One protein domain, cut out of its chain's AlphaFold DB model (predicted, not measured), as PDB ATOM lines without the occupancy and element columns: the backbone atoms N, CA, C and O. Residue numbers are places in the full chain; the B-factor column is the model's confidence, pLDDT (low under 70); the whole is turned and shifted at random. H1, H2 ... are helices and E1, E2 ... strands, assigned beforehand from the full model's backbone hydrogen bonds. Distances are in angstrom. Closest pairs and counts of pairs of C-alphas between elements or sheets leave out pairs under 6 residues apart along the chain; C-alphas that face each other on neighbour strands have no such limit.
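AT A GLANCE: This is residues 2 to 69 of the 613 residues of the protein "DUF255 domain-containing protein" of Aliiroseovarius sp (UniProt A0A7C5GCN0). Two long helices, H2 and H3, meet near their ends as a wide V, and a two-stranded hairpin, E1 and E2, lies in its opening, with E2 packed on H3 where Val 23 comes close to Gly 56; the short helix H1 sits by the open side of the V, near H3. The printed part has 68 residues with three named helices and two named strands, in the order H1 E1 E2 H2 H3, and the sheet E1 - E2 is antiparallel. The class is mixed, helices and strands. The whole is only just compact, close to loose, with a radius of gyration of the C-alphas of 12.7 A, and only just flat, spanning 38 by 29 by 16 A.

HOW THE PARTS SIT: Start at H1, residues 2 to 5, and look across to E2, residues 22 to 27: their closest C-alphas, those of Arg 4 and Gly 25, are 7.8 A apart. E1, residues 12 to 16, forms a hairpin with E2, antiparallel at 167 degrees; look for N 13 and O 26 at 2.9 A and N 26 and O 13 at 3.1 A, both within hydrogen-bond range. H2, residues 31 to 47, is apart from E1, but only just, with 8.3 A at the closest. H3, residues 49 to 67, comes nearest to E2 at the C-alphas of Val 23 and Gly 56, 4.4 A apart, with 9 pairs of C-alphas within 8 A. H1 and H3 are near each other, with 5 pairs of C-alphas within 10 A. H2 and H3 touch only at the corner, and only just, with 3 pairs of C-alphas within 8 A; the closest are those of Trp 45 and Ile 52, 6.6 A apart. These two helices run opposite ways at a steep tilt of 68 degrees, only just short of about perpendicular. In H2 and H3 every O i to N i+4 pair is within hydrogen-bond range; H1 is too short for such a pair, and its 1 pair of O i and N i+3 is not within range.

IN THESE COORDINATES: Find C-alpha 2 at (34.101, 32.954, 23.027), where H1 begins; it measures 5.3 A to C-alpha 5. E1 runs 12.9 A from Asn 12 to Leu 16, and E2 14.5 A from Pro 22 to Thr 27. H2 begins at C-alpha 31, (44.846, 34.473, 41.632), and runs 24.5 A to Glu 47. H3 runs 26.5 A from Pro 49 to C-alpha 67 at (29.078, 41.617, 14.755).

THE WHOLE: The two C-alphas farthest apart, those of Asp 32 and Arg 69, are 38.2 A apart. The printed part has no cut. The links E1 to E2, E2 to H2 and H2 to H3 are tight, H1 to E1 is short, and none is long. The mean pLDDT of the printed part is 85.0; residues 2 to 10, of which 2 to 5 belong to H1, are under 70.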
ATOM      1  N   GLN A   2      34.785  33.885  23.938       66.94
ATOM      2  CA  GLN A   2      34.101  32.954  23.027       66.94
ATOM      3  C   GLN A   2      34.714  32.892  21.621       66.94
ATOM      4  O   GLN A   2      35.010  31.809  21.135       66.94
ATOM      5  N   VAL A   3      35.042  34.043  21.024       66.56
ATOM      6  CA  VAL A   3      35.758  34.121  19.735       66.56
ATOM      7  C   VAL A   3      37.109  33.385  19.730       66.56
ATOM      8  O   VAL A   3      37.546  32.904  18.691       66.56
ATOM      9  N   ARG A   4      37.778  33.282  20.883       66.06
ATOM     10  CA  ARG A   4      39.118  32.693  21.016       66.06
ATOM     11  C   ARG A   4      39.088  31.227  21.448       66.06
ATOM     12  O   ARG A   4      39.898  30.444  20.970       66.06
ATOM     13  N   SER A   5      38.210  30.876  22.387       62.84
ATOM     14  CA  SER A   5      38.166  29.561  23.044       62.84
ATOM     15  C   SER A   5      36.940  28.722  22.685       62.84
ATOM     16  O   SER A   5      36.820  27.609  23.182       62.84
ATOM     17  N   GLY A   6      36.006  29.235  21.879       58.84
ATOM     18  CA  GLY A   6      34.733  28.568  21.568       58.84
ATOM     19  C   GLY A   6      33.714  28.587  22.716       58.84
ATOM     20  O   GLY A   6      32.536  28.336  22.491       58.84
ATOM     21  N   SER A   7      34.138  28.943  23.929       55.00
ATOM     22  CA  SER A   7      33.305  29.081  25.125       55.00
ATOM     23  C   SER A   7      33.550  30.415  25.836       55.00
ATOM     24  O   SER A   7      34.610  31.039  25.704       55.00
ATOM     25  N   GLY A   8      32.549  30.867  26.587       61.69
ATOM     26  CA  GLY A   8      32.621  32.023  27.470       61.69
ATOM     27  C   GLY A   8      31.916  31.724  28.789       61.69
ATOM     28  O   GLY A   8      31.128  30.791  28.881       61.69
ATOM     29  N   GLY A   9      32.215  32.513  29.810       64.06
ATOM     30  CA  GLY A   9      31.619  32.387  31.136       64.06
ATOM     31  C   GLY A   9      32.023  33.552  32.028       64.06
ATOM     32  O   GLY A   9      32.896  34.350  31.662       64.06
ATOM     33  N   TRP A  10      31.372  33.648  33.183       62.75
ATOM     34  CA  TRP A  10      31.616  34.675  34.191       62.75
ATOM     35  C   TRP A  10      32.375  34.079  35.395       62.75
ATOM     36  O   TRP A  10      32.099  32.935  35.751       62.75
ATOM     37  N   PRO A  11      33.313  34.811  36.027       72.44
ATOM     38  CA  PRO A  11      33.804  36.131  35.639       72.44
ATOM     39  C   PRO A  11      34.644  36.093  34.355       72.44
ATOM     40  O   PRO A  11      35.338  35.119  34.052       72.44
ATOM     41  N   ASN A  12      34.578  37.186  33.598       82.00
ATOM     42  CA  ASN A  12      35.301  37.381  32.346       82.00
ATOM     43  C   ASN A  12      36.358  38.475  32.539       82.00
ATOM     44  O   ASN A  12      36.059  39.532  33.094       82.00
ATOM     45  N   SER A  13      37.583  38.230  32.082       86.62
ATOM     46  CA  SER A  13      38.670  39.210  32.118       86.62
ATOM     47  C   SER A  13      39.091  39.558  30.698       86.62
ATOM     48  O   SER A  13      39.400  38.668  29.901       86.62
ATOM     49  N   LEU A  14      39.122  40.857  30.395       87.56
ATOM     50  CA  LEU A  14      39.514  41.413  29.102       87.56
ATOM     51  C   LEU A  14      40.697  42.369  29.282       87.56
ATOM     52  O   LEU A  14      40.669  43.235  30.154       87.56
ATOM     53  N   CYS A  15      41.711  42.230  28.431       89.25
ATOM     54  CA  CYS A  15      42.804  43.189  28.303       89.25
ATOM     55  C   CYS A  15      42.595  43.996  27.021       89.25
ATOM     56  O   CYS A  15      42.474  43.409  25.942       89.25
ATOM     57  N   LEU A  16      42.552  45.322  27.147       90.19
ATOM     58  CA  LEU A  16      42.302  46.252  26.047       90.19
ATOM     59  C   LEU A  16      43.517  47.164  25.823       90.19
ATOM     60  O   LEU A  16      44.250  47.461  26.768       90.19
ATOM     61  N   THR A  17      43.709  47.640  24.593       88.75
ATOM     62  CA  THR A  17      44.629  48.749  24.302       88.75
ATOM     63  C   THR A  17      44.096  50.061  24.904       88.75
ATOM     64  O   THR A  17      42.908  50.149  25.232       88.75
ATOM     65  N   PRO A  18      44.909  51.134  24.997       87.06
ATOM     66  CA  PRO A  18      44.421  52.456  25.407       87.06
ATOM     67  C   PRO A  18      43.315  53.039  24.510       87.06
ATOM     68  O   PRO A  18      42.617  53.956  24.931       87.06
ATOM     69  N   LEU A  19      43.158  52.521  23.285       83.50
ATOM     70  CA  LEU A  19      42.083  52.891  22.357       83.50
ATOM     71  C   LEU A  19      40.823  52.024  22.523       83.50
ATOM     72  O   LEU A  19      39.812  52.293  21.882       83.50
ATOM     73  N   GLY A  20      40.865  51.012  23.394       85.19
ATOM     74  CA  GLY A  20      39.753  50.099  23.656       85.19
ATOM     75  C   GLY A  20      39.746  48.831  22.798       85.19
ATOM     76  O   GLY A  20      38.792  48.060  22.889       85.19
ATOM     77  N   ASP A  21      40.788  48.577  21.999       87.12
ATOM     78  CA  ASP A  21      40.850  47.376  21.159       87.12
ATOM     79  C   ASP A  21      41.160  46.129  22.004       87.12
ATOM     80  O   ASP A  21      42.098  46.154  22.807       87.12
ATOM     81  N   PRO A  22      40.425  45.017  21.845       87.88
ATOM     82  CA  PRO A  22      40.632  43.825  22.657       87.88
ATOM     83  C   PRO A  22      41.878  43.050  22.231       87.88
ATOM     84  O   PRO A  22      41.976  42.585  21.103       87.88
ATOM     85  N   VAL A  23      42.803  42.841  23.165       87.75
ATOM     86  CA  VAL A  23      44.067  42.117  22.935       87.75
ATOM     87  C   VAL A  23      43.957  40.679  23.426       87.75
ATOM     88  O   VAL A  23      44.393  39.736  22.770       87.75
ATOM     89  N   PHE A  24      43.357  40.497  24.601       86.38
ATOM     90  CA  PHE A  24      43.246  39.196  25.245       86.38
ATOM     91  C   PHE A  24      41.938  39.080  26.023       86.38
ATOM     92  O   PHE A  24      41.420  40.062  26.554       86.38
ATOM     93  N   GLY A  25      41.414  37.858  26.113       84.06
ATOM     94  CA  GLY A  25      40.254  37.561  26.939       84.06
ATOM     95  C   GLY A  25      40.194  36.104  27.379       84.06
ATOM     96  O   GLY A  25      40.506  35.195  26.599       84.06
ATOM     97  N   GLY A  26      39.729  35.886  28.607       83.44
ATOM     98  CA  GLY A  26      39.470  34.558  29.157       83.44
ATOM     99  C   GLY A  26      38.440  34.572  30.283       83.44
ATOM    100  O   GLY A  26      38.046  35.631  30.769       83.44
ATOM    101  N   THR A  27      37.995  33.378  30.654       82.38
ATOM    102  CA  THR A  27      37.011  33.143  31.715       82.38
ATOM    103  C   THR A  27      37.728  32.568  32.924       82.38
ATOM    104  O   THR A  27      38.445  31.591  32.746       82.38
ATOM    105  N   TYR A  28      37.520  33.189  34.091       81.69
ATOM    106  CA  TYR A  28      38.105  32.894  35.406       81.69
ATOM    107  C   TYR A  28      39.588  32.471  35.416       81.69
ATOM    108  O   TYR A  28      39.979  31.405  34.948       81.69
ATOM    109  N   PHE A  29      40.421  33.271  36.076       83.62
ATOM    110  CA  PHE A  29      41.815  32.925  36.339       83.62
ATOM    111  C   PHE A  29      42.023  32.780  37.851       83.62
ATOM    112  O   PHE A  29      41.677  33.712  38.583       83.62
ATOM    113  N   PRO A  30      42.614  31.670  38.340       88.25
ATOM    114  CA  PRO A  30      43.086  31.597  39.720       88.25
ATOM    115  C   PRO A  30      44.033  32.768  40.034       88.25
ATOM    116  O   PRO A  30      44.750  33.197  39.123       88.25
ATOM    117  N   PRO A  31      44.093  33.264  41.287       91.25
ATOM    118  CA  PRO A  31      44.846  34.473  41.632       91.25
ATOM    119  C   PRO A  31      46.277  34.512  41.070       91.25
ATOM    120  O   PRO A  31      46.623  35.449  40.353       91.25
ATOM    121  N   ASP A  32      47.068  33.455  41.275       93.44
ATOM    122  CA  ASP A  32      48.468  33.392  40.823       93.44
ATOM    123  C   ASP A  32      48.612  33.383  39.290       93.44
ATOM    124  O   ASP A  32      49.517  34.006  38.722       93.44
ATOM    125  N   ALA A  33      47.693  32.701  38.600       90.75
ATOM    126  CA  ALA A  33      47.645  32.679  37.141       90.75
ATOM    127  C   ALA A  33      47.256  34.056  36.586       90.75
ATOM    128  O   ALA A  33      47.826  34.503  35.589       90.75
ATOM    129  N   PHE A  34      46.331  34.753  37.254       92.56
ATOM    130  CA  PHE A  34      45.932  36.100  36.867       92.56
ATOM    131  C   PHE A  34      47.073  37.102  37.065       92.56
ATOM    132  O   PHE A  34      47.371  37.876  36.159       92.56
ATOM    133  N   THR A  35      47.787  37.038  38.194       94.06
ATOM    134  CA  THR A  35      48.976  37.869  38.432       94.06
ATOM    135  C   THR A  35      50.059  37.614  37.383       94.06
ATOM    136  O   THR A  35      50.641  38.561  36.855       94.06
ATOM    137  N   SER A  36      50.283  36.350  37.019       93.88
ATOM    138  CA  SER A  36      51.240  35.986  35.969       93.88
ATOM    139  C   SER A  36      50.839  36.542  34.599       93.88
ATOM    140  O   SER A  36      51.682  37.088  33.887       93.88
ATOM    141  N   LEU A  37      49.553  36.457  34.238       91.62
ATOM    142  CA  LEU A  37      49.010  37.032  33.006       91.62
ATOM    143  C   LEU A  37      49.220  38.551  32.954       91.62
ATOM    144  O   LEU A  37      49.666  39.071  31.933       91.62
ATOM    145  N   LEU A  38      48.939  39.262  34.051       92.88
ATOM    146  CA  LEU A  38      49.135  40.713  34.127       92.88
ATOM    147  C   LEU A  38      50.609  41.099  33.949       92.88
ATOM    148  O   LEU A  38      50.900  42.043  33.217       92.88
ATOM    149  N   GLY A  39      51.532  40.342  34.552       95.00
ATOM    150  CA  GLY A  39      52.970  40.539  34.362       95.00
ATOM    151  C   GLY A  39      53.399  40.360  32.903       95.00
ATOM    152  O   GLY A  39      54.088  41.216  32.356       95.00
ATOM    153  N   GLN A  40      52.921  39.304  32.236       92.62
ATOM    154  CA  GLN A  40      53.206  39.068  30.814       92.62
ATOM    155  C   GLN A  40      52.675  40.197  29.923       92.62
ATOM    156  O   GLN A  40      53.384  40.664  29.033       92.62
ATOM    157  N   MET A  41      51.449  40.669  30.176       92.25
ATOM    158  CA  MET A  41      50.857  41.780  29.423       92.25
ATOM    159  C   MET A  41      51.625  43.088  29.636       92.25
ATOM    160  O   MET A  41      51.841  43.833  28.680       92.25
ATOM    161  N   GLN A  42      52.084  43.352  30.863       93.88
ATOM    162  CA  GLN A  42      52.914  44.516  31.166       93.88
ATOM    163  C   GLN A  42      54.249  44.469  30.413       93.88
ATOM    164  O   GLN A  42      54.631  45.470  29.807       93.88
ATOM    165  N   THR A  43      54.936  43.323  30.420       95.00
ATOM    166  CA  THR A  43      56.199  43.146  29.695       95.00
ATOM    167  C   THR A  43      56.006  43.333  28.193       95.00
ATOM    168  O   THR A  43      56.707  44.152  27.603       95.00
ATOM    169  N   LEU A  44      55.010  42.677  27.576       92.81
ATOM    170  CA  LEU A  44      54.735  42.862  26.144       92.81
ATOM    171  C   LEU A  44      54.424  44.326  25.799       92.81
ATOM    172  O   LEU A  44      54.840  44.801  24.747       92.81
ATOM    173  N   TRP A  45      53.715  45.050  26.667       93.31
ATOM    174  CA  TRP A  45      53.404  46.461  26.434       93.31
ATOM    175  C   TRP A  45      54.638  47.362  26.485       93.31
ATOM    176  O   TRP A  45      54.736  48.312  25.712       93.31
ATOM    177  N   GLN A  46      55.578  47.082  27.388       94.94
ATOM    178  CA  GLN A  46      56.802  47.873  27.530       94.94
ATOM    179  C   GLN A  46      57.828  47.561  26.439       94.94
ATOM    180  O   GLN A  46      58.486  48.475  25.946       94.94
ATOM    181  N   GLU A  47      57.973  46.288  26.077       96.69
ATOM    182  CA  GLU A  47      59.026  45.821  25.170       96.69
ATOM    183  C   GLU A  47      58.594  45.788  23.701       96.69
ATOM    184  O   GLU A  47      59.439  45.923  22.817       96.69
ATOM    185  N   SER A  48      57.306  45.580  23.412       93.81
ATOM    186  CA  SER A  48      56.794  45.406  22.042       93.81
ATOM    187  C   SER A  48      55.357  45.939  21.875       93.81
ATOM    188  O   SER A  48      54.449  45.189  21.487       93.81
ATOM    189  N   PRO A  49      55.100  47.232  22.159       92.31
ATOM    190  CA  PRO A  49      53.760  47.818  22.069       92.31
ATOM    191  C   PRO A  49      53.143  47.697  20.667       92.31
ATOM    192  O   PRO A  49      51.924  47.599  20.529       92.31
ATOM    193  N   GLU A  50      53.954  47.668  19.611       93.94
ATOM    194  CA  GLU A  50      53.511  47.444  18.235       93.94
ATOM    195  C   GLU A  50      52.836  46.081  18.036       93.94
ATOM    196  O   GLU A  50      51.862  45.998  17.290       93.94
ATOM    197  N   VAL A  51      53.280  45.036  18.745       90.50
ATOM    198  CA  VAL A  51      52.668  43.699  18.690       90.50
ATOM    199  C   VAL A  51      51.295  43.721  19.354       90.50
ATOM    200  O   VAL A  51      50.329  43.219  18.779       90.50
ATOM    201  N   ILE A  52      51.184  44.353  20.528       91.12
ATOM    202  CA  ILE A  52      49.904  44.506  21.232       91.12
ATOM    203  C   ILE A  52      48.910  45.306  20.387       91.12
ATOM    204  O   ILE A  52      47.759  44.898  20.244       91.12
ATOM    205  N   ASN A  53      49.347  46.420  19.798       91.00
ATOM    206  CA  ASN A  53      48.482  47.246  18.961       91.00
ATOM    207  C   ASN A  53      48.054  46.512  17.680       91.00
ATOM    208  O   ASN A  53      46.889  46.591  17.295       91.00
ATOM    209  N   ALA A  54      48.960  45.765  17.037       90.06
ATOM    210  CA  ALA A  54      48.629  44.969  15.856       90.06
ATOM    211  C   ALA A  54      47.627  43.847  16.175       90.06
ATOM    212  O   ALA A  54      46.683  43.635  15.412       90.06
ATOM    213  N   GLU A  55      47.797  43.156  17.307       89.06
ATOM    214  CA  GLU A  55      46.867  42.113  17.749       89.06
ATOM    215  C   GLU A  55      45.504  42.695  18.137       89.06
ATOM    216  O   GLU A  55      44.476  42.179  17.692       89.06
ATOM    217  N   GLY A  56      45.491  43.808  18.879       88.50
ATOM    218  CA  GLY A  56      44.273  44.543  19.214       88.50
ATOM    219  C   GLY A  56      43.500  44.956  17.963       88.50
ATOM    220  O   GLY A  56      42.321  44.631  17.828       88.50
ATOM    221  N   PHE A  57      44.176  45.574  16.990       88.06
ATOM    222  CA  PHE A  57      43.562  45.972  15.722       88.06
ATOM    223  C   PHE A  57      43.010  44.773  14.936       88.06
ATOM    224  O   PHE A  57      41.900  44.826  14.398       88.06
ATOM    225  N   ARG A  58      43.761  43.665  14.879       88.12
ATOM    226  CA  ARG A  58      43.333  42.431  14.204       88.12
ATOM    227  C   ARG A  58      42.065  41.859  14.839       88.12
ATOM    228  O   ARG A  58      41.131  41.510  14.117       88.12
ATOM    229  N   MET A  59      42.022  41.787  16.167       86.50
ATOM    230  CA  MET A  59      40.871  41.279  16.910       86.50
ATOM    231  C   MET A  59      39.659  42.208  16.785       86.50
ATOM    232  O   MET A  59      38.551  41.732  16.549       86.50
ATOM    233  N   ALA A  60      39.862  43.526  16.871       85.69
ATOM    234  CA  ALA A  60      38.807  44.519  16.681       85.69
ATOM    235  C   ALA A  60      38.164  44.399  15.291       85.69
ATOM    236  O   ALA A  60      36.938  44.402  15.174       85.69
ATOM    237  N   ARG A  61      38.976  44.215  14.238       86.25
ATOM    238  CA  ARG A  61      38.476  43.987  12.874       86.25
ATOM    239  C   ARG A  61      37.674  42.694  12.765       86.25
ATOM    240  O   ARG A  61      36.572  42.725  12.232       86.25
ATOM    241  N   TYR A  62      38.192  41.589  13.300       86.06
ATOM    242  CA  TYR A  62      37.477  40.311  13.293       86.06
ATOM    243  C   TYR A  62      36.124  40.412  14.012       86.06
ATOM    244  O   TYR A  62      35.109  39.952  13.497       86.06
ATOM    245  N   LEU A  63      36.096  41.043  15.190       83.56
ATOM    246  CA  LEU A  63      34.866  41.237  15.955       83.56
ATOM    247  C   LEU A  63      33.883  42.143  15.222       83.56
ATOM    248  O   LEU A  63      32.698  41.839  15.208       83.56
ATOM    249  N   LYS A  64      34.356  43.220  14.589       83.25
ATOM    250  CA  LYS A  64      33.512  44.077  13.757       83.25
ATOM    251  C   LYS A  64      32.880  43.280  12.616       83.25
ATOM    252  O   LYS A  64      31.662  43.294  12.490       83.25
ATOM    253  N   ASP A  65      33.688  42.544  11.854       83.75
ATOM    254  CA  ASP A  65      33.205  41.731  10.735       83.75
ATOM    255  C   ASP A  65      32.195  40.670  11.211       83.75
ATOM    256  O   ASP A  65      31.191  40.451  10.541       83.75
ATOM    257  N   TYR A  66      32.402  40.065  12.390       82.88
ATOM    258  CA  TYR A  66      31.458  39.121  13.001       82.88
ATOM    259  C   TYR A  66      30.149  39.790  13.454       82.88
ATOM    260  O   TYR A  66      29.068  39.288  13.159       82.88
ATOM    261  N   LEU A  67      30.229  40.924  14.157       81.44
ATOM    262  CA  LEU A  67      29.078  41.617  14.755       81.44
ATOM    263  C   LEU A  67      28.205  42.354  13.733       81.44
ATOM    264  O   LEU A  67      27.053  42.661  14.033       81.44
ATOM    265  N   THR A  68      28.743  42.658  12.550       79.94
ATOM    266  CA  THR A  68      28.009  43.305  11.452       79.94
ATOM    267  C   THR A  68      27.842  42.388  10.243       79.94
ATOM    268  O   THR A  68      27.572  42.872   9.141       79.94
ATOM    269  N   ARG A  69      28.061  41.078  10.409       84.12
ATOM    270  CA  ARG A  69      27.941  40.115   9.312       84.12
ATOM    271  C   ARG A  69      26.510  40.065   8.789       84.12
ATOM    272  O   ARG A  69      25.554  40.135   9.552       84.12
TER     273      ARG A  69